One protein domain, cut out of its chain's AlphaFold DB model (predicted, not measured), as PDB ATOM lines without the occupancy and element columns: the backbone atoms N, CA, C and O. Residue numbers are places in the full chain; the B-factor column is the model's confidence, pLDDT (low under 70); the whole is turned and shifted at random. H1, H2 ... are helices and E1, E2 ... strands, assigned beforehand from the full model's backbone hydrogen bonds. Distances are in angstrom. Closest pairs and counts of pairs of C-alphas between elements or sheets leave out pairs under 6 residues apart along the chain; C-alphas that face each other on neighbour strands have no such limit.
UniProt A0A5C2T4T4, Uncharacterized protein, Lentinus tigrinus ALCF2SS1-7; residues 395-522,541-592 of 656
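AT A GLANCE: This is residues 395 to 522 and 541 to 592 of the 656 residues of an uncharacterized protein of Lentinus tigrinus ALCF2SS1-7 (UniProt A0A5C2T4T4). Find here a small closed barrel of six strands, E1 to E6, with four helices, H2, H3, H5 and H6, packed round its outside. H1 and H4 pack on each other off the barrel at one end of the long axis, H1 joined to H2 as a helical hairpin; H5 lies toward the other end, and the long H6 crosses over E2 and E3. The 180 printed residues hold six named helices and six named strands, in the order H1 H2 H3 E1 H4 E2 E3 H5 E4 E5 E6 H6, and neighbours round the ring are antiparallel. The class is mixed, helices and strands; the whole is compact, with a radius of gyration of the C-alphas of 15.9 A and spans of 46 by 33 by 28 A.

HOW THE PARTS SIT: Start at H1, residues 396 to 412, which with residues 396 to 403 alone touches H2, residues 422 to 430; their closest C-alphas, of Gly 396 and Ala 429, are 5.3 A apart. This helical hairpin has a shallow tilt of 30 degrees, opposite ways. H1 also touches H4, residues 462 to 471, at a steep tilt of 56 degrees, opposite ways, and the closest C-alphas are those of Ala 402 and Leu 468, 4.7 A. Neither H1 nor H4 is on the barrel. Round its ring run E1, residues 456 to 460, E2, 486 to 493, E3, 496 to 505, E4, 545 to 547, E5, 551 to 553, and E6, 558 to 564, then E1 again. Look for N 458 and O 490 at 2.9 A between E1 and E2, N 501 and O 489 at 2.8 A in the hairpin of E2 and E3, and N 504 and O 546 at 2.8 A between E3 and E4. The meander E4 E5 E6, each strand the antiparallel neighbour of the one before, has N 553 and O 545 at 2.8 A and N 562 and O 552 at 2.8 A. N 457 and O 559, at 2.8 A, lie across E1 and E6. E3 bends by 72 degrees at residue 499. H2 is on the barrel, outside it, at a height over the sheet of 9.0 A, across the strands. The sheet curls round H3, residues 445 to 451, whose height is 8.0 A; the C-alphas of Ala 446 and Cys 551 are its closest to E5, 6.4 A apart. H5, residues 509 to 516, runs slantwise to the strands, at 47 degrees to E4 on the local plane. H6, residues 573 to 589, lies over E2 and E3 at 86 degrees to E2 on the local plane, across the strands; its closest C-alphas to E3 are those of His 577 and Thr 502, 6.3 A. Every O i to N i+4 pair is within hydrogen-bond range in H1, H3, H4, H5 and H6; H2 has 2 of 5, beside 5 of 6 O i to N i+3 pairs.

IN THESE COORDINATES: Find C-alpha 396 at (458.712, 372.072, 383.666); from there H1 runs 24.7 A to C-alpha 412. H2 measures 12.6 A and H4 14.1 A. E2 spans 21.9 A, E3 24.1 A and E6 17.8 A. H6 begins at C-alpha 573, (481.708, 370.876, 408.527), and runs 24.5 A to C-alpha 589, (459.600, 360.573, 406.063).

THE WHOLE: The two C-alphas farthest apart, of Leu 522 and Val 592, are 46.6 A apart. Residues 523 to 540 are not printed; C-alphas 522 and 541 are 8.8 A apart across the cut. The links H2 to H3 and H4 to E2 are long, 14 residues each. Residues 482 to 484, 521 to 522 and 541 have pLDDT under 70; the mean of the printed part is 86.0.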
ATOM      1  N   THR A 395     458.422 367.715 385.884       88.31
ATOM      2  CA  THR A 395     458.023 368.423 384.659       88.31
ATOM      3  C   THR A 395     458.198 369.936 384.799       88.31
ATOM      4  O   THR A 395     457.987 370.512 385.869       88.31
ATOM      5  N   GLY A 396     458.549 370.611 383.701       86.44
ATOM      6  CA  GLY A 396     458.712 372.072 383.666       86.44
ATOM      7  C   GLY A 396     457.499 372.862 384.197       86.44
ATOM      8  O   GLY A 396     457.693 373.805 384.966       86.44
ATOM      9  N   PRO A 397     456.243 372.487 383.875       85.25
ATOM     10  CA  PRO A 397     455.047 373.141 384.415       85.25
ATOM     11  C   PRO A 397     454.936 373.076 385.943       85.25
ATOM     12  O   PRO A 397     454.601 374.083 386.570       85.25
ATOM     13  N   ILE A 398     455.270 371.930 386.553       87.50
ATOM     14  CA  ILE A 398     455.287 371.751 388.014       87.50
ATOM     15  C   ILE A 398     456.343 372.669 388.643       87.50
ATOM     16  O   ILE A 398     456.059 373.370 389.617       87.50
ATOM     17  N   VAL A 399     457.537 372.743 388.045       89.62
ATOM     18  CA  VAL A 399     458.606 373.646 388.500       89.62
ATOM     19  C   VAL A 399     458.169 375.106 388.417       89.62
ATOM     20  O   VAL A 399     458.305 375.845 389.392       89.62
ATOM     21  N   ASN A 400     457.597 375.529 387.288       87.31
ATOM     22  CA  ASN A 400     457.106 376.896 387.103       87.31
ATOM     23  C   ASN A 400     456.046 377.257 388.152       87.31
ATOM     24  O   ASN A 400     456.090 378.346 388.737       87.31
ATOM     25  N   ALA A 401     455.137 376.323 388.445       86.94
ATOM     26  CA  ALA A 401     454.126 376.494 389.475       86.94
ATOM     27  C   ALA A 401     454.734 376.655 390.869       86.94
ATOM     28  O   ALA A 401     454.431 377.622 391.575       86.94
ATOM     29  N   ALA A 402     455.644 375.758 391.240       90.56
ATOM     30  CA  ALA A 402     456.332 375.788 392.521       90.56
ATOM     31  C   ALA A 402     457.152 377.076 392.708       90.56
ATOM     32  O   ALA A 402     457.108 377.685 393.777       90.56
ATOM     33  N   VAL A 403     457.844 377.558 391.667       90.88
ATOM     34  CA  VAL A 403     458.607 378.819 391.713       90.88
ATOM     35  C   VAL A 403     457.692 380.030 391.896       90.88
ATOM     36  O   VAL A 403     457.987 380.909 392.713       90.88
ATOM     37  N   ALA A 404     456.573 380.088 391.170       87.00
ATOM     38  CA  ALA A 404     455.611 381.179 391.297       87.00
ATOM     39  C   ALA A 404     454.975 381.211 392.699       87.00
ATOM     40  O   ALA A 404     454.933 382.271 393.336       87.00
ATOM     41  N   LEU A 405     454.574 380.047 393.223       88.00
ATOM     42  CA  LEU A 405     454.048 379.886 394.582       88.00
ATOM     43  C   LEU A 405     455.077 380.283 395.643       88.00
ATOM     44  O   LEU A 405     454.769 381.077 396.535       88.00
ATOM     45  N   ALA A 406     456.314 379.794 395.524       89.25
ATOM     46  CA  ALA A 406     457.393 380.077 396.465       89.25
ATOM     47  C   ALA A 406     457.740 381.565 396.480       89.25
ATOM     48  O   ALA A 406     457.932 382.164 397.538       89.25
ATOM     49  N   GLY A 407     457.771 382.192 395.307       87.56
ATOM     50  CA  GLY A 407     458.026 383.617 395.195       87.56
ATOM     51  C   GLY A 407     456.909 384.468 395.796       87.56
ATOM     52  O   GLY A 407     457.206 385.430 396.502       87.56
ATOM     53  N   SER A 408     455.645 384.096 395.574       80.81
ATOM     54  CA  SER A 408     454.505 384.727 396.248       80.81
ATOM     55  C   SER A 408     454.596 384.545 397.768       80.81
ATOM     56  O   SER A 408     454.391 385.484 398.528       80.81
ATOM     57  N   LEU A 409     454.971 383.354 398.240       83.69
ATOM     58  CA  LEU A 409     455.116 383.087 399.668       83.69
ATOM     59  C   LEU A 409     456.205 383.956 400.314       83.69
ATOM     60  O   LEU A 409     455.947 384.598 401.333       83.69
ATOM     61  N   LEU A 410     457.398 384.015 399.717       81.88
ATOM     62  CA  LEU A 410     458.503 384.831 400.231       81.88
ATOM     63  C   LEU A 410     458.136 386.317 400.288       81.88
ATOM     64  O   LEU A 410     458.475 386.997 401.257       81.88
ATOM     65  N   ASN A 411     457.373 386.808 399.309       76.69
ATOM     66  CA  ASN A 411     456.901 388.189 399.301       76.69
ATOM     67  C   ASN A 411     456.014 388.522 400.517       76.69
ATOM     68  O   ASN A 411     456.134 389.636 401.045       76.69
ATOM     69  N   ASN A 412     455.199 387.573 401.001       72.44
ATOM     70  CA  ASN A 412     454.370 387.736 402.205       72.44
ATOM     71  C   ASN A 412     455.188 387.769 403.499       72.44
ATOM     72  O   ASN A 412     454.901 388.562 404.391       72.44
ATOM     73  N   VAL A 413     456.213 386.920 403.614       75.19
ATOM     74  CA  VAL A 413     457.005 386.773 404.852       75.19
ATOM     75  C   VAL A 413     458.239 387.677 404.907       75.19
ATOM     76  O   VAL A 413     459.082 387.506 405.779       75.19
ATOM     77  N   HIS A 414     458.347 388.658 404.008       71.00
ATOM     78  CA  HIS A 414     459.514 389.547 403.888       71.00
ATOM     79  C   HIS A 414     460.820 388.814 403.519       71.00
ATOM     80  O   HIS A 414     461.911 389.306 403.791       71.00
ATOM     81  N   GLY A 415     460.714 387.654 402.866       71.25
ATOM     82  CA  GLY A 415     461.852 386.890 402.361       71.25
ATOM     83  C   GLY A 415     462.401 387.439 401.041       71.25
ATOM     84  O   GLY A 415     461.693 388.085 400.269       71.25
ATOM     85  N   SER A 416     463.675 387.156 400.762       78.75
ATOM     86  CA  SER A 416     464.324 387.526 399.498       78.75
ATOM     87  C   SER A 416     464.003 386.526 398.390       78.75
ATOM     88  O   SER A 416     464.240 385.331 398.537       78.75
ATOM     89  N   THR A 417     463.529 387.016 397.244       80.50
ATOM     90  CA  THR A 417     463.294 386.206 396.038       80.50
ATOM     91  C   THR A 417     464.527 386.082 395.142       80.50
ATOM     92  O   THR A 417     464.464 385.380 394.137       80.50
ATOM     93  N   ALA A 418     465.656 386.709 395.500       80.38
ATOM     94  CA  ALA A 418     466.860 386.779 394.663       80.38
ATOM     95  C   ALA A 418     467.433 385.400 394.281       80.38
ATOM     96  O   ALA A 418     468.016 385.246 393.208       80.38
ATOM     97  N   MET A 419     467.230 384.409 395.156       78.25
ATOM     98  CA  MET A 419     467.710 383.033 394.990       78.25
ATOM     99  C   MET A 419     466.686 382.104 394.310       78.25
ATOM    100  O   MET A 419     467.019 380.970 393.989       78.25
ATOM    101  N   LEU A 420     465.447 382.556 394.073       82.12
ATOM    102  CA  LEU A 420     464.432 381.817 393.306       82.12
ATOM    103  C   LEU A 420     464.572 382.151 391.815       82.12
ATOM    104  O   LEU A 420     463.786 382.929 391.263       82.12
ATOM    105  N   ARG A 421     465.603 381.594 391.173       86.38
ATOM    106  CA  ARG A 421     465.863 381.769 389.738       86.38
ATOM    107  C   ARG A 421     465.132 380.692 388.938       86.38
ATOM    108  O   ARG A 421     465.605 379.562 388.857       86.38
ATOM    109  N   GLN A 422     463.998 381.061 388.338       84.94
ATOM    110  CA  GLN A 422     463.179 380.156 387.525       84.94
ATOM    111  C   GLN A 422     463.985 379.462 386.414       84.94
ATOM    112  O   GLN A 422     463.904 378.237 386.352       84.94
ATOM    113  N   PRO A 423     464.844 380.154 385.632       87.00
ATOM    114  CA  PRO A 423     465.599 379.491 384.569       87.00
ATOM    115  C   PRO A 423     466.528 378.390 385.082       87.00
ATOM    116  O   PRO A 423     466.669 377.364 384.435       87.00
ATOM    117  N   ALA A 424     467.135 378.568 386.263       86.88
ATOM    118  CA  ALA A 424     468.001 377.551 386.852       86.88
ATOM    119  C   ALA A 424     467.197 376.345 387.358       86.88
ATOM    120  O   ALA A 424     467.613 375.213 387.172       86.88
ATOM    121  N   LEU A 425     466.031 376.568 387.969       90.44
ATOM    122  CA  LEU A 425     465.207 375.476 388.494       90.44
ATOM    123  C   LEU A 425     464.524 374.672 387.379       90.44
ATOM    124  O   LEU A 425     464.356 373.467 387.533       90.44
ATOM    125  N   VAL A 426     464.170 375.300 386.251       88.88
ATOM    126  CA  VAL A 426     463.593 374.604 385.083       88.88
ATOM    127  C   VAL A 426     464.578 373.603 384.475       88.88
ATOM    128  O   VAL A 426     464.148 372.523 384.077       88.88
ATOM    129  N   LEU A 427     465.891 373.878 384.531       89.88
ATOM    130  CA  LEU A 427     466.920 372.925 384.088       89.88
ATOM    131  C   LEU A 427     466.829 371.571 384.805       89.88
ATOM    132  O   LEU A 427     467.276 370.578 384.252       89.88
ATOM    133  N   LEU A 428     466.260 371.502 386.015       90.19
ATOM    134  CA  LEU A 428     466.064 370.231 386.721       90.19
ATOM    135  C   LEU A 428     465.068 369.324 385.999       90.19
ATOM    136  O   LEU A 428     465.283 368.116 385.930       90.19
ATOM    137  N   ALA A 429     463.994 369.906 385.462       89.44
ATOM    138  CA  ALA A 429     463.013 369.163 384.683       89.44
ATOM    139  C   ALA A 429     463.627 368.700 383.354       89.44
ATOM    140  O   ALA A 429     463.523 367.526 383.009       89.44
ATOM    141  N   ASP A 430     464.345 369.591 382.662       90.19
ATOM    142  CA  ASP A 430     465.019 369.264 381.398       90.19
ATOM    143  C   ASP A 430     466.116 368.200 381.583       90.19
ATOM    144  O   ASP A 430     466.342 367.366 380.707       90.19
ATOM    145  N   ALA A 431     466.765 368.189 382.750       90.88
ATOM    146  CA  ALA A 431     467.805 367.232 383.114       90.88
ATOM    147  C   ALA A 431     467.279 365.859 383.560       90.88
ATOM    148  O   ALA A 431     468.079 364.988 383.916       90.88
ATOM    149  N   GLY A 432     465.956 365.659 383.564       89.75
ATOM    150  CA  GLY A 432     465.323 364.396 383.939       89.75
ATOM    151  C   GLY A 432     465.389 364.092 385.437       89.75
ATOM    152  O   GLY A 432     465.470 362.923 385.815       89.75
ATOM    153  N   ALA A 433     465.378 365.119 386.297       91.25
ATOM    154  CA  ALA A 433     465.309 364.909 387.740       91.25
ATOM    155  C   ALA A 433     464.036 364.120 388.122       91.25
ATOM    156  O   ALA A 433     462.981 364.315 387.508       91.25
ATOM    157  N   PRO A 434     464.097 363.236 389.134       91.19
ATOM    158  CA  PRO A 434     462.913 362.535 389.621       91.19
ATOM    159  C   PRO A 434     461.935 363.522 390.269       91.19
ATOM    160  O   PRO A 434     462.360 364.522 390.841       91.19
ATOM    161  N   ALA A 435     460.636 363.226 390.224       87.75
ATOM    162  CA  ALA A 435     459.613 364.023 390.905       87.75
ATOM    163  C   ALA A 435     459.865 364.069 392.427       87.75
ATOM    164  O   ALA A 435     459.947 365.138 393.027       87.75
ATOM    165  N   ASP A 436     460.144 362.915 393.050       91.06
ATOM    166  CA  ASP A 436     460.539 362.845 394.465       91.06
ATOM    167  C   ASP A 436     462.047 363.099 394.656       91.06
ATOM    168  O   ASP A 436     462.816 362.213 395.039       91.06
ATOM    169  N   ILE A 437     462.478 364.336 394.387       91.44
ATOM    170  CA  ILE A 437     463.888 364.760 394.440       91.44
ATOM    171  C   ILE A 437     464.548 364.418 395.782       91.44
ATOM    172  O   ILE A 437     465.685 363.961 395.801       91.44
ATOM    173  N   LEU A 438     463.861 364.607 396.914       92.38
ATOM    174  CA  LEU A 438     464.418 364.389 398.258       92.38
ATOM    175  C   LEU A 438     464.774 362.925 398.560       92.38
ATOM    176  O   LEU A 438     465.479 362.679 399.539       92.38
ATOM    177  N   ARG A 439     464.300 361.968 397.753       89.81
ATOM    178  CA  ARG A 439     464.697 360.554 397.841       89.81
ATOM    179  C   ARG A 439     465.861 360.183 396.930       89.81
ATOM    180  O   ARG A 439     466.356 359.064 397.027       89.81
ATOM    181  N   ALA A 440     466.303 361.089 396.061       90.69
ATOM    182  CA  ALA A 440     467.462 360.838 395.221       90.69
ATOM    183  C   ALA A 440     468.722 360.610 396.070       90.69
ATOM    184  O   ALA A 440     468.892 361.182 397.151       90.69
ATOM    185  N   ASN A 441     469.625 359.780 395.550       91.69
ATOM    186  CA  ASN A 441     470.869 359.453 396.232       91.69
ATOM    187  C   ASN A 441     471.759 360.690 396.380       91.69
ATOM    188  O   ASN A 441     471.863 361.525 395.476       91.69
ATOM    189  N   TYR A 442     472.440 360.775 397.523       93.19
ATOM    190  CA  TYR A 442     473.511 361.742 397.704       93.19
ATOM    191  C   TYR A 442     474.775 361.233 397.022       93.19
ATOM    192  O   TYR A 442     475.169 360.088 397.240       93.19
ATOM    193  N   VAL A 443     475.404 362.085 396.222       92.88
ATOM    194  CA  VAL A 443     476.573 361.725 395.415       92.88
ATOM    195  C   VAL A 443     477.862 362.279 396.006       92.88
ATOM    196  O   VAL A 443     477.855 363.321 396.665       92.88
ATOM    197  N   ASP A 444     478.965 361.579 395.749       91.31
ATOM    198  CA  ASP A 444     480.311 362.071 396.029       91.31
ATOM    199  C   ASP A 444     480.704 363.087 394.949       91.31
ATOM    200  O   ASP A 444     480.969 362.743 393.795       91.31
ATOM    201  N   VAL A 445     480.684 364.365 395.325       90.06
ATOM    202  CA  VAL A 445     480.960 365.473 394.405       90.06
ATOM    203  C   VAL A 445     482.426 365.496 393.970       90.06
ATOM    204  O   VAL A 445     482.701 365.873 392.832       90.06
ATOM    205  N   ALA A 446     483.356 365.079 394.833       88.38
ATOM    206  CA  ALA A 446     484.780 365.085 394.515       88.38
ATOM    207  C   ALA A 446     485.098 364.030 393.449       88.38
ATOM    208  O   ALA A 446     485.745 364.348 392.452       88.38
ATOM    209  N   ALA A 447     484.570 362.812 393.610       89.94
ATOM    210  CA  ALA A 447     484.708 361.752 392.611       89.94
ATOM    211  C   ALA A 447     484.088 362.161 391.262       89.94
ATOM    212  O   ALA A 447     484.740 362.062 390.223       89.94
ATOM    213  N   LEU A 448     482.870 362.713 391.285       87.94
ATOM    214  CA  LEU A 448     482.187 363.169 390.071       87.94
ATOM    215  C   LEU A 448     482.909 364.321 389.369       87.94
ATOM    216  O   LEU A 448     482.907 364.374 388.146       87.94
ATOM    217  N   HIS A 449     483.514 365.247 390.111       86.69
ATOM    218  CA  HIS A 449     484.244 366.365 389.518       86.69
ATOM    219  C   HIS A 449     485.516 365.911 388.791       86.69
ATOM    220  O   HIS A 449     485.857 366.472 387.751       86.69
ATOM    221  N   ILE A 450     486.194 364.880 389.313       86.88
ATOM    222  CA  ILE A 450     487.370 364.274 388.672       86.88
ATOM    223  C   ILE A 450     486.976 363.610 387.346       86.88
ATOM    224  O   ILE A 450     487.693 363.741 386.356       86.88
ATOM    225  N   GLU A 451     485.836 362.918 387.316       85.19
ATOM    226  CA  GLU A 451     485.329 362.243 386.113       85.19
ATOM    227  C   GLU A 451     484.711 363.219 385.099       85.19
ATOM    228  O   GLU A 451     484.861 363.042 383.890       85.19
ATOM    229  N   ALA A 452     484.035 364.264 385.583       85.06
ATOM    230  CA  ALA A 452     483.307 365.237 384.783       85.06
ATOM    231  C   ALA A 452     483.551 366.678 385.286       85.06
ATOM    232  O   ALA A 452     482.805 367.193 386.129       85.06
ATOM    233  N   PRO A 453     484.544 367.397 384.728       78.25
ATOM    234  CA  PRO A 453     484.883 368.754 385.167       78.25
ATOM    235  C   PRO A 453     483.786 369.793 384.871       78.25
ATOM    236  O   PRO A 453     483.774 370.857 385.483       78.25
ATOM    237  N   ALA A 454     482.831 369.483 383.986       80.62
ATOM    238  CA  ALA A 454     481.674 370.327 383.663       80.62
ATOM    239  C   ALA A 454     480.487 370.184 384.649       80.62
ATOM    240  O   ALA A 454     479.370 370.608 384.340       80.62
ATOM    241  N   LEU A 455     480.702 369.578 385.823       88.25
ATOM    242  CA  LEU A 455     479.692 369.405 386.868       88.25
ATOM    243  C   LEU A 455     479.121 370.753 387.345       88.25
ATOM    244  O   LEU A 455     479.855 371.662 387.737       88.25
ATOM    245  N   ARG A 456     477.787 370.854 387.368       91.12
ATOM    246  CA  ARG A 456     477.043 372.025 387.850       91.12
ATOM    247  C   ARG A 456     476.201 371.689 389.068       91.12
ATOM    248  O   ARG A 456     475.599 370.620 389.150       91.12
ATOM    249  N   LEU A 457     476.107 372.645 389.985       92.19
ATOM    250  CA  LEU A 457     475.320 372.555 391.206       92.19
ATOM    251  C   LEU A 457     474.186 373.581 391.171       92.19
ATOM    252  O   LEU A 457     474.415 374.791 391.210       92.19
ATOM    253  N   ILE A 458     472.945 373.095 391.134       92.50
ATOM    254  CA  ILE A 458     471.746 373.937 391.182       92.50
ATOM    255  C   ILE A 458     471.204 373.924 392.601       92.50
ATOM    256  O   ILE A 458     470.819 372.880 393.127       92.50
ATOM    257  N   ARG A 459     471.143 375.089 393.243       91.69
ATOM    258  CA  ARG A 459     470.560 375.191 394.583       91.69
ATOM    259  C   ARG A 459     469.066 374.929 394.550       91.69
ATOM    260  O   ARG A 459     468.356 375.421 393.680       91.69
ATOM    261  N   LEU A 460     468.594 374.246 395.587       92.62
ATOM    262  CA  LEU A 460     467.187 373.983 395.850       92.62
ATOM    263  C   LEU A 460     466.734 374.831 397.051       92.62
ATOM    264  O   LEU A 460     466.918 374.428 398.206       92.62
ATOM    265  N   PRO A 461     466.185 376.046 396.835       90.62
ATOM    266  CA  PRO A 461     465.649 376.852 397.924       90.62
ATOM    267  C   PRO A 461     464.546 376.091 398.656       90.62
ATOM    268  O   PRO A 461     463.647 375.538 398.028       90.62
ATOM    269  N   TRP A 462     464.567 376.097 399.988       89.62
ATOM    270  CA  TRP A 462     463.579 375.330 400.752       89.62
ATOM    271  C   TRP A 462     462.140 375.816 400.522       89.62
ATOM    272  O   TRP A 462     461.224 375.009 400.434       89.62
ATOM    273  N   SER A 463     461.947 377.123 400.320       88.50
ATOM    274  CA  SER A 463     460.648 377.675 399.925       88.50
ATOM    275  C   SER A 463     460.152 377.126 398.587       88.50
ATOM    276  O   SER A 463     458.950 376.980 398.416       88.50
ATOM    277  N   PHE A 464     461.052 376.814 397.648       92.50
ATOM    278  CA  PHE A 464     460.705 376.115 396.412       92.50
ATOM    279  C   PHE A 464     460.361 374.652 396.698       92.50
ATOM    280  O   PHE A 464     459.304 374.216 396.266       92.50
ATOM    281  N   MET A 465     461.171 373.934 397.486       93.06
ATOM    282  CA  MET A 465     460.915 372.527 397.834       93.06
ATOM    283  C   MET A 465     459.566 372.329 398.534       93.06
ATOM    284  O   MET A 465     458.804 371.442 398.168       93.06
ATOM    285  N   GLU A 466     459.219 373.188 399.494       90.88
ATOM    286  CA  GLU A 466     457.915 373.130 400.163       90.88
ATOM    287  C   GLU A 466     456.757 373.286 399.176       90.88
ATOM    288  O   GLU A 466     455.767 372.562 399.281       90.88
ATOM    289  N   GLN A 467     456.857 374.220 398.224       91.00
ATOM    290  CA  GLN A 467     455.798 374.428 397.236       91.00
ATOM    291  C   GLN A 467     455.799 373.356 396.149       91.00
ATOM    292  O   GLN A 467     454.719 372.977 395.719       91.00
ATOM    293  N   LEU A 468     456.962 372.830 395.761       92.69
ATOM    294  CA  LEU A 468     457.094 371.731 394.810       92.69
ATOM    295  C   LEU A 468     456.323 370.505 395.297       92.69
ATOM    296  O   LEU A 468     455.380 370.079 394.645       92.69
ATOM    297  N   TYR A 469     456.618 370.041 396.509       92.25
ATOM    298  CA  TYR A 469     455.913 368.897 397.083       92.25
ATOM    299  C   TYR A 469     454.427 369.191 397.326       92.25
ATOM    300  O   TYR A 469     453.597 368.307 397.136       92.25
ATOM    301  N   THR A 470     454.060 370.435 397.670       90.12
ATOM    302  CA  THR A 470     452.641 370.822 397.812       90.12
ATOM    303  C   THR A 470     451.897 370.707 396.478       90.12
ATOM    304  O   THR A 470     450.775 370.214 396.442       90.12
ATOM    305  N   VAL A 471     452.525 371.151 395.384       89.69
ATOM    306  CA  VAL A 471     452.014 371.025 394.010       89.69
ATOM    307  C   VAL A 471     451.871 369.558 393.613       89.69
ATOM    308  O   VAL A 471     450.974 369.246 392.843       89.69
ATOM    309  N   GLU A 472     452.680 368.667 394.183       89.44
ATOM    310  CA  GLU A 472     452.628 367.223 393.942       89.44
ATOM    311  C   GLU A 472     451.795 366.430 394.969       89.44
ATOM    312  O   GLU A 472     451.825 365.198 395.002       89.44
ATOM    313  N   GLY A 473     451.029 367.119 395.821       89.50
ATOM    314  CA  GLY A 473     450.093 366.490 396.756       89.50
ATOM    315  C   GLY A 473     450.701 366.008 398.073       89.50
ATOM    316  O   GLY A 473     450.017 365.330 398.841       89.50
ATOM    317  N   LEU A 474     451.946 366.377 398.383       91.06
ATOM    318  CA  LEU A 474     452.626 366.054 399.639       91.06
ATOM    319  C   LEU A 474     452.918 367.303 400.475       91.06
ATOM    320  O   LEU A 474     453.539 368.269 400.038       91.06
ATOM    321  N   ILE A 475     452.543 367.257 401.749       91.06
ATOM    322  CA  ILE A 475     452.936 368.258 402.736       91.06
ATOM    323  C   ILE A 475     454.156 367.724 403.471       91.06
ATOM    324  O   ILE A 475     454.059 366.766 404.237       91.06
ATOM    325  N   LEU A 476     455.306 368.354 403.237       91.25
ATOM    326  CA  LEU A 476     456.550 368.020 403.926       91.25
ATOM    327  C   LEU A 476     456.430 368.207 405.446       91.25
ATOM    328  O   LEU A 476     455.666 369.046 405.933       91.25
ATOM    329  N   GLY A 477     457.222 367.428 406.186       88.38
ATOM    330  CA  GLY A 477     457.337 367.529 407.636       88.38
ATOM    331  C   GLY A 477     458.045 368.807 408.099       88.38
ATOM    332  O   GLY A 477     458.094 369.831 407.417       88.38
ATOM    333  N   LYS A 478     458.621 368.768 409.304       87.12
ATOM    334  CA  LYS A 478     459.325 369.931 409.865       87.12
ATOM    335  C   LYS A 478     460.470 370.364 408.950       87.12
ATOM    336  O   LYS A 478     461.232 369.530 408.471       87.12
ATOM    337  N   ASN A 479     460.589 371.673 408.751       84.06
ATOM    338  CA  ASN A 479     461.676 372.262 407.984       84.06
ATOM    339  C   ASN A 479     463.034 371.813 408.584       84.06
ATOM    340  O   ASN A 479     463.245 372.008 409.785       84.06
ATOM    341  N   PRO A 480     463.945 371.220 407.788       81.50
ATOM    342  CA  PRO A 480     465.216 370.676 408.264       81.50
ATOM    343  C   PRO A 480     466.226 371.755 408.688       81.50
ATOM    344  O   PRO A 480     467.278 371.433 409.249       81.50
ATOM    345  N   TRP A 481     465.928 373.031 408.430       70.25
ATOM    346  CA  TRP A 481     466.772 374.174 408.756       70.25
ATOM    347  C   TRP A 481     466.620 374.602 410.220       70.25
ATOM    348  O   TRP A 481     465.897 375.546 410.534       70.25
ATOM    349  N   SER A 482     467.358 373.954 411.119       50.31
ATOM    350  CA  SER A 482     467.526 374.416 412.505       50.31
ATOM    351  C   SER A 482     468.793 375.259 412.738       50.31
ATOM    352  O   SER A 482     468.873 375.921 413.768       50.31
ATOM    353  N   TYR A 483     469.759 375.290 411.798       49.81
ATOM    354  CA  TYR A 483     471.119 375.826 412.047       49.81
ATOM    355  C   TYR A 483     471.704 376.812 411.009       49.81
ATOM    356  O   TYR A 483     472.887 377.106 411.077       49.81
ATOM    357  N   GLY A 484     470.909 377.353 410.075       58.16
ATOM    358  CA  GLY A 484     471.273 378.503 409.215       58.16
ATOM    359  C   GLY A 484     472.633 378.451 408.486       58.16
ATOM    360  O   GLY A 484     473.634 378.911 409.012       58.16
ATOM    361  N   GLY A 485     472.664 378.007 407.222       75.56
ATOM    362  CA  GLY A 485     473.848 378.150 406.349       75.56
ATOM    363  C   GLY A 485     474.051 377.023 405.334       75.56
ATOM    364  O   GLY A 485     474.662 377.250 404.294       75.56
ATOM    365  N   LEU A 486     473.483 375.842 405.592       86.88
ATOM    366  CA  LEU A 486     473.528 374.668 404.709       86.88
ATOM    367  C   LEU A 486     472.315 374.592 403.801       86.88
ATOM    368  O   LEU A 486     471.199 374.573 404.303       86.88
ATOM    369  N   TYR A 487     472.521 374.455 402.497       87.06
ATOM    370  CA  TYR A 487     471.445 374.228 401.539       87.06
ATOM    371  C   TYR A 487     471.629 372.934 400.751       87.06
ATOM    372  O   TYR A 487     472.729 372.401 400.616       87.06
ATOM    373  N   LEU A 488     470.510 372.435 400.230       92.12
ATOM    374  CA  LEU A 488     470.466 371.295 399.327       92.12
ATOM    375  C   LEU A 488     470.743 371.767 397.894       92.12
ATOM    376  O   LEU A 488     470.227 372.811 397.477       92.12
ATOM    377  N   ALA A 489     471.539 371.010 397.148       92.81
ATOM    378  CA  ALA A 489     471.825 371.265 395.745       92.81
ATOM    379  C   ALA A 489     471.656 369.987 394.916       92.81
ATOM    380  O   ALA A 489     471.951 368.889 395.385       92.81
ATOM    381  N   ALA A 490     471.175 370.145 393.688       94.38
ATOM    382  CA  ALA A 490     471.123 369.098 392.682       94.38
ATOM    383  C   ALA A 490     472.398 369.128 391.834       94.38
ATOM    384  O   ALA A 490     472.829 370.200 391.403       94.38
ATOM    385  N   CYS A 491     472.971 367.954 391.590       94.12
ATOM    386  CA  CYS A 491     474.172 367.760 390.787       94.12
ATOM    387  C   CYS A 491     473.789 367.416 389.345       94.12
ATOM    388  O   CYS A 491     473.062 366.442 389.114       94.12
ATOM    389  N   LEU A 492     474.284 368.206 388.390       93.44
ATOM    390  CA  LEU A 492     474.059 368.004 386.963       93.44
ATOM    391  C   LEU A 492     475.386 367.798 386.230       93.44
ATOM    392  O   LEU A 492     476.244 368.679 386.259       93.44
ATOM    393  N   VAL A 493     475.515 366.679 385.523       90.81
ATOM    394  CA  VAL A 493     476.651 366.376 384.637       90.81
ATOM    395  C   VAL A 493     476.139 366.338 383.208       90.81
ATOM    396  O   VAL A 493     475.170 365.634 382.929       90.81
ATOM    397  N   ASP A 494     476.737 367.132 382.319       86.06
ATOM    398  CA  ASP A 494     476.350 367.221 380.901       86.06
ATOM    399  C   ASP A 494     474.839 367.432 380.687       86.06
ATOM    400  O   ASP A 494     474.220 366.888 379.774       86.06
ATOM    401  N   GLY A 495     474.220 368.212 381.581       84.31
ATOM    402  CA  GLY A 495     472.786 368.493 381.547       84.31
ATOM    403  C   GLY A 495     471.889 367.349 382.026       84.31
ATOM    404  O   GLY A 495     470.687 367.432 381.822       84.31
ATOM    405  N   ARG A 496     472.425 366.305 382.668       91.06
ATOM    406  CA  ARG A 496     471.655 365.210 383.282       91.06
ATOM    407  C   ARG A 496     471.727 365.259 384.798       91.06
ATOM    408  O   ARG A 496     472.789 365.507 385.361       91.06
ATOM    409  N   PHE A 497     470.609 364.978 385.459       93.44
ATOM    410  CA  PHE A 497     470.557 364.857 386.910       93.44
ATOM    411  C   PHE A 497     471.266 363.576 387.374       93.44
ATOM    412  O   PHE A 497     470.925 362.482 386.926       93.44
ATOM    413  N   VAL A 498     472.233 363.710 388.288       92.81
ATOM    414  CA  VAL A 498     473.025 362.576 388.813       92.81
ATOM    415  C   VAL A 498     472.699 362.281 390.279       92.81
ATOM    416  O   VAL A 498     472.757 361.132 390.711       92.81
ATOM    417  N   GLY A 499     472.317 363.296 391.055       93.50
ATOM    418  CA  GLY A 499     471.935 363.123 392.454       93.50
ATOM    419  C   GLY A 499     471.949 364.421 393.249       93.50
ATOM    420  O   GLY A 499     471.959 365.520 392.689       93.50
ATOM    421  N   LEU A 500     471.937 364.291 394.573       94.88
ATOM    422  CA  LEU A 500     471.926 365.414 395.507       94.88
ATOM    423  C   LEU A 500     473.273 365.617 396.197       94.88
ATOM    424  O   LEU A 500     474.017 364.679 396.474       94.88
ATOM    425  N   THR A 501     473.543 366.859 396.574       94.06
ATOM    426  CA  THR A 501     474.612 367.214 397.504       94.06
ATOM    427  C   THR A 501     474.153 368.311 398.460       94.06
ATOM    428  O   THR A 501     473.054 368.862 398.356       94.06
ATOM    429  N   THR A 502     474.990 368.615 399.441       92.81
ATOM    430  CA  THR A 502     474.761 369.663 400.430       92.81
ATOM    431  C   THR A 502     475.901 370.661 400.361       92.81
ATOM    432  O   THR A 502     477.058 370.261 400.267       92.81
ATOM    433  N   VAL A 503     475.575 371.949 400.425       90.56
ATOM    434  CA  VAL A 503     476.552 373.033 400.308       90.56
ATOM    435  C   VAL A 503     476.395 373.995 401.479       90.56
ATOM    436  O   VAL A 503     475.293 374.460 401.778       90.56
ATOM    437  N   PHE A 504     477.499 374.291 402.152       89.44
ATOM    438  CA  PHE A 504     477.585 375.292 403.202       89.44
ATOM    439  C   PHE A 504     477.912 376.651 402.580       89.44
ATOM    440  O   PHE A 504     478.910 376.794 401.879       89.44
ATOM    441  N   ALA A 505     477.065 377.655 402.811       87.94
ATOM    442  CA  ALA A 505     477.270 379.003 402.293       87.94
ATOM    443  C   ALA A 505     478.368 379.738 403.081       87.94
ATOM    444  O   ALA A 505     478.225 380.022 404.275       87.94
ATOM    445  N   LEU A 506     479.437 380.124 402.388       85.81
ATOM    446  CA  LEU A 506     480.563 380.875 402.933       85.81
ATOM    447  C   LEU A 506     480.237 382.373 402.936       85.81
ATOM    448  O   LEU A 506     480.693 383.153 402.106       85.81
ATOM    449  N   ASN A 507     479.414 382.790 403.899       78.88
ATOM    450  CA  ASN A 507     478.970 384.185 404.006       78.88
ATOM    451  C   ASN A 507     480.067 385.141 404.507       78.88
ATOM    452  O   ASN A 507     479.946 386.355 404.339       78.88
ATOM    453  N   LYS A 508     481.120 384.615 405.148       81.88
ATOM    454  CA  LYS A 508     482.245 385.407 405.657       81.88
ATOM    455  C   LYS A 508     483.376 385.440 404.620       81.88
ATOM    456  O   LYS A 508     483.910 384.376 404.301       81.88
ATOM    457  N   PRO A 509     483.790 386.627 404.141       79.06
ATOM    458  CA  PRO A 509     484.826 386.742 403.115       79.06
ATOM    459  C   PRO A 509     486.185 386.199 403.583       79.06
ATOM    460  O   PRO A 509     486.921 385.640 402.781       79.06
ATOM    461  N   GLU A 510     486.489 386.291 404.879       80.75
ATOM    462  CA  GLU A 510     487.727 385.765 405.474       80.75
ATOM    463  C   GLU A 510     487.815 384.235 405.387       80.75
ATOM    464  O   GLU A 510     488.858 383.687 405.045       80.75
ATOM    465  N   VAL A 511     486.706 383.535 405.646       79.81
ATOM    466  CA  VAL A 511     486.643 382.065 405.577       79.81
ATOM    467  C   VAL A 511     486.691 381.603 404.118       79.81
ATOM    468  O   VAL A 511     487.425 380.681 403.782       79.81
ATOM    469  N   SER A 512     485.977 382.309 403.234       81.06
ATOM    470  CA  SER A 512     486.020 382.094 401.781       81.06
ATOM    471  C   SER A 512     487.447 382.214 401.222       81.06
ATOM    472  O   SER A 512     487.895 381.337 400.486       81.06
ATOM    473  N   ALA A 513     488.203 383.237 401.639       82.12
ATOM    474  CA  ALA A 513     489.592 383.421 401.224       82.12
ATOM    475  C   ALA A 513     490.524 382.305 401.729       82.12
ATOM    476  O   ALA A 513     491.393 381.862 400.983       82.12
ATOM    477  N   ARG A 514     490.328 381.821 402.965       81.81
ATOM    478  CA  ARG A 514     491.117 380.708 403.523       81.81
ATOM    479  C   ARG A 514     490.911 379.408 402.750       81.81
ATOM    480  O   ARG A 514     491.888 378.719 402.501       81.81
ATOM    481  N   PHE A 515     489.681 379.105 402.335       81.69
ATOM    482  CA  PHE A 515     489.405 377.933 401.498       81.69
ATOM    483  C   PHE A 515     489.955 378.076 400.082       81.69
ATOM    484  O   PHE A 515     490.543 377.139 399.562       81.69
ATOM    485  N   LEU A 516     489.820 379.247 399.453       82.75
ATOM    486  CA  LEU A 516     490.428 379.482 398.138       82.75
ATOM    487  C   LEU A 516     491.953 379.315 398.178       82.75
ATOM    488  O   LEU A 516     492.534 378.780 397.239       82.75
ATOM    489  N   ALA A 517     492.585 379.722 399.281       82.06
ATOM    490  CA  ALA A 517     494.017 379.572 399.484       82.06
ATOM    491  C   ALA A 517     494.472 378.116 399.646       82.06
ATOM    492  O   ALA A 517     495.669 377.884 399.544       82.06
ATOM    493  N   THR A 518     493.579 377.147 399.879       81.62
ATOM    494  CA  THR A 518     493.926 375.718 399.986       81.62
ATOM    495  C   THR A 518     493.577 374.910 398.737       81.62
ATOM    496  O   THR A 518     493.787 373.703 398.730       81.62
ATOM    497  N   VAL A 519     493.068 375.539 397.669       82.31
ATOM    498  CA  VAL A 519     492.744 374.854 396.406       82.31
ATOM    499  C   VAL A 519     493.999 374.761 395.521       82.31
ATOM    500  O   VAL A 519     494.433 375.784 394.981       82.31
ATOM    501  N   PRO A 520     494.562 373.560 395.269       73.12
ATOM    502  CA  PRO A 520     495.826 373.418 394.534       73.12
ATOM    503  C   PRO A 520     495.760 373.894 393.074       73.12
ATOM    504  O   PRO A 520     496.765 374.324 392.514       73.12
ATOM    505  N   ALA A 521     494.578 373.817 392.449       67.56
ATOM    506  CA  ALA A 521     494.358 374.254 391.069       67.56
ATOM    507  C   ALA A 521     494.471 375.781 390.913       67.56
ATOM    508  O   ALA A 521     495.043 376.254 389.939       67.56
ATOM    509  N   LEU A 522     493.998 376.542 391.904       66.62
ATOM    510  CA  LEU A 522     494.029 378.009 391.896       66.62
ATOM    511  C   LEU A 522     495.380 378.576 392.354       66.62
ATOM    512  O   LEU A 522     495.700 379.715 392.037       66.62
ATOM    513  N   TRP A 541     488.473 385.281 391.766       66.06
ATOM    514  CA  TRP A 541     487.677 384.111 392.121       66.06
ATOM    515  C   TRP A 541     486.945 384.359 393.443       66.06
ATOM    516  O   TRP A 541     487.537 384.825 394.420       66.06
ATOM    517  N   LYS A 542     485.642 384.078 393.472       76.69
ATOM    518  CA  LYS A 542     484.813 384.236 394.665       76.69
ATOM    519  C   LYS A 542     484.237 382.878 395.031       76.69
ATOM    520  O   LYS A 542     483.385 382.373 394.318       76.69
ATOM    521  N   ALA A 543     484.680 382.313 396.152       82.19
ATOM    522  CA  ALA A 543     484.067 381.116 396.705       82.19
ATOM    523  C   ALA A 543     482.783 381.507 397.432       82.19
ATOM    524  O   ALA A 543     482.804 382.274 398.401       82.19
ATOM    525  N   ALA A 544     481.667 380.984 396.950       86.00
ATOM    526  CA  ALA A 544     480.366 381.202 397.542       86.00
ATOM    527  C   ALA A 544     480.011 380.103 398.549       86.00
ATOM    528  O   ALA A 544     479.415 380.409 399.582       86.00
ATOM    529  N   GLY A 545     480.402 378.848 398.306       89.12
ATOM    530  CA  GLY A 545     480.081 377.733 399.198       89.12
ATOM    531  C   GLY A 545     481.063 376.566 399.140       89.12
ATOM    532  O   GLY A 545     481.962 376.551 398.304       89.12
ATOM    533  N   ILE A 546     480.878 375.597 400.039       90.50
ATOM    534  CA  ILE A 546     481.682 374.369 400.120       90.50
ATOM    535  C   ILE A 546     480.798 373.130 400.316       90.50
ATOM    536  O   ILE A 546     479.809 373.184 401.051       90.50
ATOM    537  N   THR A 547     481.105 372.027 399.632       91.62
ATOM    538  CA  THR A 547     480.390 370.747 399.786       91.62
ATOM    539  C   THR A 547     480.908 369.936 400.977       91.62
ATOM    540  O   THR A 547     481.917 370.281 401.589       91.62
ATOM    541  N   ARG A 548     480.240 368.817 401.299       89.75
ATOM    542  CA  ARG A 548     480.722 367.874 402.328       89.75
ATOM    543  C   ARG A 548     482.118 367.347 401.985       89.75
ATOM    544  O   ARG A 548     482.954 367.218 402.867       89.75
ATOM    545  N   GLU A 549     482.347 367.061 400.711       89.62
ATOM    546  CA  GLU A 549     483.592 366.526 400.160       89.62
ATOM    547  C   GLU A 549     484.625 367.640 399.870       89.62
ATOM    548  O   GLU A 549     485.527 367.464 399.059       89.62
ATOM    549  N   LEU A 550     484.470 368.809 400.512       89.06
ATOM    550  CA  LEU A 550     485.363 369.972 400.437       89.06
ATOM    551  C   LEU A 550     485.541 370.571 399.030       89.06
ATOM    552  O   LEU A 550     486.524 371.257 398.755       89.06
ATOM    553  N   CYS A 551     484.573 370.372 398.134       89.19
ATOM    554  CA  CYS A 551     484.574 371.021 396.824       89.19
ATOM    555  C   CYS A 551     484.083 372.466 396.958       89.19
ATOM    556  O   CYS A 551     482.998 372.716 397.494       89.19
ATOM    557  N   VAL A 552     484.869 373.419 396.462       89.62
ATOM    558  CA  VAL A 552     484.567 374.854 396.514       89.62
ATOM    559  C   VAL A 552     483.694 375.250 395.326       89.62
ATOM    560  O   VAL A 552     483.996 374.904 394.186       89.62
ATOM    561  N   VAL A 553     482.625 376.000 395.590       90.44
ATOM    562  CA  VAL A 553     481.608 376.407 394.606       90.44
ATOM    563  C   VAL A 553     481.641 377.923 394.404       90.44
ATOM    564  O   VAL A 553     481.719 378.673 395.383       90.44
ATOM    565  N   ASP A 554     481.562 378.383 393.157       88.06
ATOM    566  CA  ASP A 554     481.656 379.802 392.769       88.06
ATOM    567  C   ASP A 554     480.362 380.620 392.982       88.06
ATOM    568  O   ASP A 554     480.413 381.790 393.363       88.06
ATOM    569  N   ASP A 555     479.192 380.010 392.785       87.56
ATOM    570  CA  ASP A 555     477.871 380.614 392.957       87.56
ATOM    571  C   ASP A 555     476.918 379.695 393.735       87.56
ATOM    572  O   ASP A 555     476.919 378.472 393.613       87.56
ATOM    573  N   LEU A 556     476.050 380.305 394.544       84.12
ATOM    574  CA  LEU A 556     475.052 379.579 395.327       84.12
ATOM    575  C   LEU A 556     473.784 379.267 394.541       84.12
ATOM    576  O   LEU A 556     472.931 378.599 395.106       84.12
ATOM    577  N   VAL A 557     473.564 379.807 393.341       84.50
ATOM    578  CA  VAL A 557     472.326 379.563 392.582       84.50
ATOM    579  C   VAL A 557     472.558 378.498 391.518       84.50
ATOM    580  O   VAL A 557     471.828 377.507 391.488       84.50
ATOM    581  N   ASN A 558     473.556 378.705 390.664       86.62
ATOM    582  CA  ASN A 558     473.929 377.786 389.595       86.62
ATOM    583  C   ASN A 558     475.451 377.779 389.453       86.62
ATOM    584  O   ASN A 558     475.999 378.419 388.553       86.62
ATOM    585  N   GLY A 559     476.101 377.114 390.404       86.81
ATOM    586  CA  GLY A 559     477.545 377.158 390.571       86.81
ATOM    587  C   GLY A 559     478.280 376.020 389.875       86.81
ATOM    588  O   GLY A 559     477.750 374.918 389.715       86.81
ATOM    589  N   SER A 560     479.518 376.300 389.496       88.62
ATOM    590  CA  SER A 560     480.531 375.347 389.052       88.62
ATOM    591  C   SER A 560     481.520 375.082 390.189       88.62
ATOM    592  O   SER A 560     481.622 375.849 391.152       88.62
ATOM    593  N   ILE A 561     482.257 373.982 390.085       89.25
ATOM    594  CA  ILE A 561     483.292 373.639 391.063       89.25
ATOM    595  C   ILE A 561     484.598 374.321 390.670       89.25
ATOM    596  O   ILE A 561     485.073 374.168 389.549       89.25
ATOM    597  N   LEU A 562     485.169 375.074 391.609       85.88
ATOM    598  CA  LEU A 562     486.463 375.746 391.460       85.88
ATOM    599  C   LEU A 562     487.643 374.813 391.756       85.88
ATOM    600  O   LEU A 562     488.747 375.028 391.267       85.88
ATOM    601  N   GLY A 563     487.416 373.795 392.585       85.69
ATOM    602  CA  GLY A 563     488.398 372.781 392.945       85.69
ATOM    603  C   GLY A 563     488.104 372.153 394.305       85.69
ATOM    604  O   GLY A 563     487.120 372.494 394.966       85.69
ATOM    605  N   ILE A 564     488.967 371.227 394.715       88.12
ATOM    606  CA  ILE A 564     488.879 370.516 395.995       88.12
ATOM    607  C   ILE A 564     489.834 371.198 396.979       88.12
ATOM    608  O   ILE A 564     491.013 371.371 396.671       88.12
ATOM    609  N   ALA A 565     489.309 371.621 398.126       85.56
ATOM    610  CA  ALA A 565     490.061 372.285 399.182       85.56
ATOM    611  C   ALA A 565     490.512 371.300 400.268       85.56
ATOM    612  O   ALA A 565     489.904 370.248 400.475       85.56
ATOM    613  N   GLU A 566     491.552 371.675 401.008       84.12
ATOM    614  CA  GLU A 566     491.964 370.959 402.216       84.12
ATOM    615  C   GLU A 566     491.104 371.358 403.433       84.12
ATOM    616  O   GLU A 566     490.638 372.504 403.516       84.12
ATOM    617  N   PRO A 567     490.878 370.436 404.391       80.62
ATOM    618  CA  PRO A 567     490.102 370.717 405.594       80.62
ATOM    619  C   PRO A 567     490.789 371.774 406.467       80.62
ATOM    620  O   PRO A 567     491.991 371.712 406.717       80.62
ATOM    621  N   LEU A 568     490.013 372.734 406.976       80.25
ATOM    622  CA  LEU A 568     490.509 373.742 407.913       80.25
ATOM    623  C   LEU A 568     490.475 373.207 409.353       80.25
ATOM    624  O   LEU A 568     489.468 372.656 409.801       80.25
ATOM    625  N   GLU A 569     491.561 373.408 410.102       74.19
ATOM    626  CA  GLU A 569     491.639 373.006 411.511       74.19
ATOM    627  C   GLU A 569     490.556 373.691 412.366       74.19
ATOM    628  O   GLU A 569     490.399 374.915 412.343       74.19
ATOM    629  N   GLY A 570     489.829 372.892 413.155       70.06
ATOM    630  CA  GLY A 570     488.833 373.366 414.122       70.06
ATOM    631  C   GLY A 570     487.405 373.544 413.590       70.06
ATOM    632  O   GLY A 570     486.521 373.873 414.382       70.06
ATOM    633  N   GLU A 571     487.143 373.303 412.301       71.44
ATOM    634  CA  GLU A 571     485.799 373.416 411.716       71.44
ATOM    635  C   GLU A 571     485.241 372.040 411.287       71.44
ATOM    636  O   GLU A 571     485.671 371.446 410.303       71.44
ATOM    637  N   ASP A 572     484.254 371.522 412.030       74.75
ATOM    638  CA  ASP A 572     483.621 370.209 411.792       74.75
ATOM    639  C   ASP A 572     482.429 370.321 410.817       74.75
ATOM    640  O   ASP A 572     481.260 370.118 411.172       74.75
ATOM    641  N   TYR A 573     482.722 370.718 409.574       77.75
ATOM    642  CA  TYR A 573     481.708 370.876 408.527       77.75
ATOM    643  C   TYR A 573     481.015 369.558 408.197       77.75
ATOM    644  O   TYR A 573     479.790 369.526 408.055       77.75
ATOM    645  N   GLU A 574     481.767 368.459 408.110       83.88
ATOM    646  CA  GLU A 574     481.224 367.156 407.731       83.88
ATOM    647  C   GLU A 574     480.042 366.762 408.624       83.88
ATOM    648  O   GLU A 574     478.976 366.391 408.117       83.88
ATOM    649  N   ARG A 575     480.179 366.926 409.944       85.75
ATOM    650  CA  ARG A 575     479.104 366.630 410.893       85.75
ATOM    651  C   ARG A 575     477.847 367.453 410.631       85.75
ATOM    652  O   ARG A 575     476.739 366.923 410.746       85.75
ATOM    653  N   TRP A 576     477.984 368.725 410.253       85.75
ATOM    654  CA  TRP A 576     476.838 369.568 409.910       85.75
ATOM    655  C   TRP A 576     476.154 369.094 408.624       85.75
ATOM    656  O   TRP A 576     474.924 369.001 408.590       85.75
ATOM    657  N   HIS A 577     476.925 368.734 407.592       89.44
ATOM    658  CA  HIS A 577     476.382 368.175 406.351       89.44
ATOM    659  C   HIS A 577     475.634 366.857 406.615       89.44
ATOM    660  O   HIS A 577     474.512 366.694 406.131       89.44
ATOM    661  N   VAL A 578     476.201 365.942 407.410       90.12
ATOM    662  CA  VAL A 578     475.570 364.658 407.773       90.12
ATOM    663  C   VAL A 578     474.276 364.877 408.560       90.12
ATOM    664  O   VAL A 578     473.242 364.294 408.225       90.12
ATOM    665  N   GLN A 579     474.294 365.760 409.562       89.25
ATOM    666  CA  GLN A 579     473.101 366.075 410.346       89.25
ATOM    667  C   GLN A 579     472.003 366.710 409.481       89.25
ATOM    668  O   GLN A 579     470.831 366.371 409.632       89.25
ATOM    669  N   PHE A 580     472.360 367.590 408.543       90.00
ATOM    670  CA  PHE A 580     471.390 368.185 407.627       90.00
ATOM    671  C   PHE A 580     470.769 367.143 406.687       90.00
ATOM    672  O   PHE A 580     469.548 367.119 406.544       90.00
ATOM    673  N   ARG A 581     471.569 366.228 406.113       91.56
ATOM    674  CA  ARG A 581     471.057 365.107 405.296       91.56
ATOM    675  C   ARG A 581     470.064 364.248 406.095       91.56
ATOM    676  O   ARG A 581     468.999 363.911 405.577       91.56
ATOM    677  N   LYS A 582     470.358 363.970 407.372       91.19
ATOM    678  CA  LYS A 582     469.445 363.261 408.287       91.19
ATOM    679  C   LYS A 582     468.135 364.028 408.504       91.19
ATOM    680  O   LYS A 582     467.066 363.445 408.351       91.19
ATOM    681  N   ASN A 583     468.202 365.331 408.779       90.88
ATOM    682  CA  ASN A 583     467.008 366.164 408.963       90.88
ATOM    683  C   ASN A 583     466.131 366.207 407.696       90.88
ATOM    684  O   ASN A 583     464.906 366.205 407.795       90.88
ATOM    685  N   VAL A 584     466.738 366.250 406.504       91.62
ATOM    686  CA  VAL A 584     466.012 366.204 405.221       91.62
ATOM    687  C   VAL A 584     465.285 364.866 405.059       91.62
ATOM    688  O   VAL A 584     464.108 364.854 404.697       91.62
ATOM    689  N   ALA A 585     465.948 363.752 405.380       91.25
ATOM    690  CA  ALA A 585     465.333 362.428 405.340       91.25
ATOM    691  C   ALA A 585     464.160 362.309 406.330       91.25
ATOM    692  O   ALA A 585     463.081 361.856 405.953       91.25
ATOM    693  N   GLU A 586     464.328 362.786 407.567       92.12
ATOM    694  CA  GLU A 586     463.257 362.839 408.576       92.12
ATOM    695  C   GLU A 586     462.082 363.719 408.125       92.12
ATOM    696  O   GLU A 586     460.920 363.348 408.295       92.12
ATOM    697  N   CYS A 587     462.366 364.863 407.495       92.38
ATOM    698  CA  CYS A 587     461.355 365.760 406.939       92.38
ATOM    699  C   CYS A 587     460.504 365.068 405.862       92.38
ATOM    700  O   CYS A 587     459.273 365.150 405.905       92.38
ATOM    701  N   ARG A 588     461.146 364.363 404.919       92.06
ATOM    702  CA  ARG A 588     460.455 363.618 403.855       92.06
ATOM    703  C   ARG A 588     459.709 362.396 404.394       92.06
ATOM    704  O   ARG A 588     458.634 362.090 403.877       92.06
ATOM    705  N   ALA A 589     460.241 361.719 405.413       90.44
ATOM    706  CA  ALA A 589     459.600 360.573 406.063       90.44
ATOM    707  C   ALA A 589     458.349 360.969 406.865       90.44
ATOM    708  O   ALA A 589     457.386 360.213 406.913       90.44
ATOM    709  N   ALA A 590     458.340 362.168 407.452       91.62
ATOM    710  CA  ALA A 590     457.193 362.730 408.165       91.62
ATOM    711  C   ALA A 590     456.180 363.444 407.246       91.62
ATOM    712  O   ALA A 590     455.274 364.112 407.748       91.62
ATOM    713  N   ALA A 591     456.350 363.362 405.921       90.94
ATOM    714  CA  ALA A 591     455.443 363.996 404.975       90.94
ATOM    715  C   ALA A 591     454.063 363.324 404.990       90.94
ATOM    716  O   ALA A 591     453.954 362.101 405.085       90.94
ATOM    717  N   VAL A 592     453.011 364.129 404.858       90.94
ATOM    718  CA  VAL A 592     451.619 363.666 404.839       90.94
ATOM    719  C   VAL A 592     450.971 363.972 403.487       90.94
ATOM    720  O   VAL A 592     451.275 365.011 402.894       90.94
TER     721      VAL A 592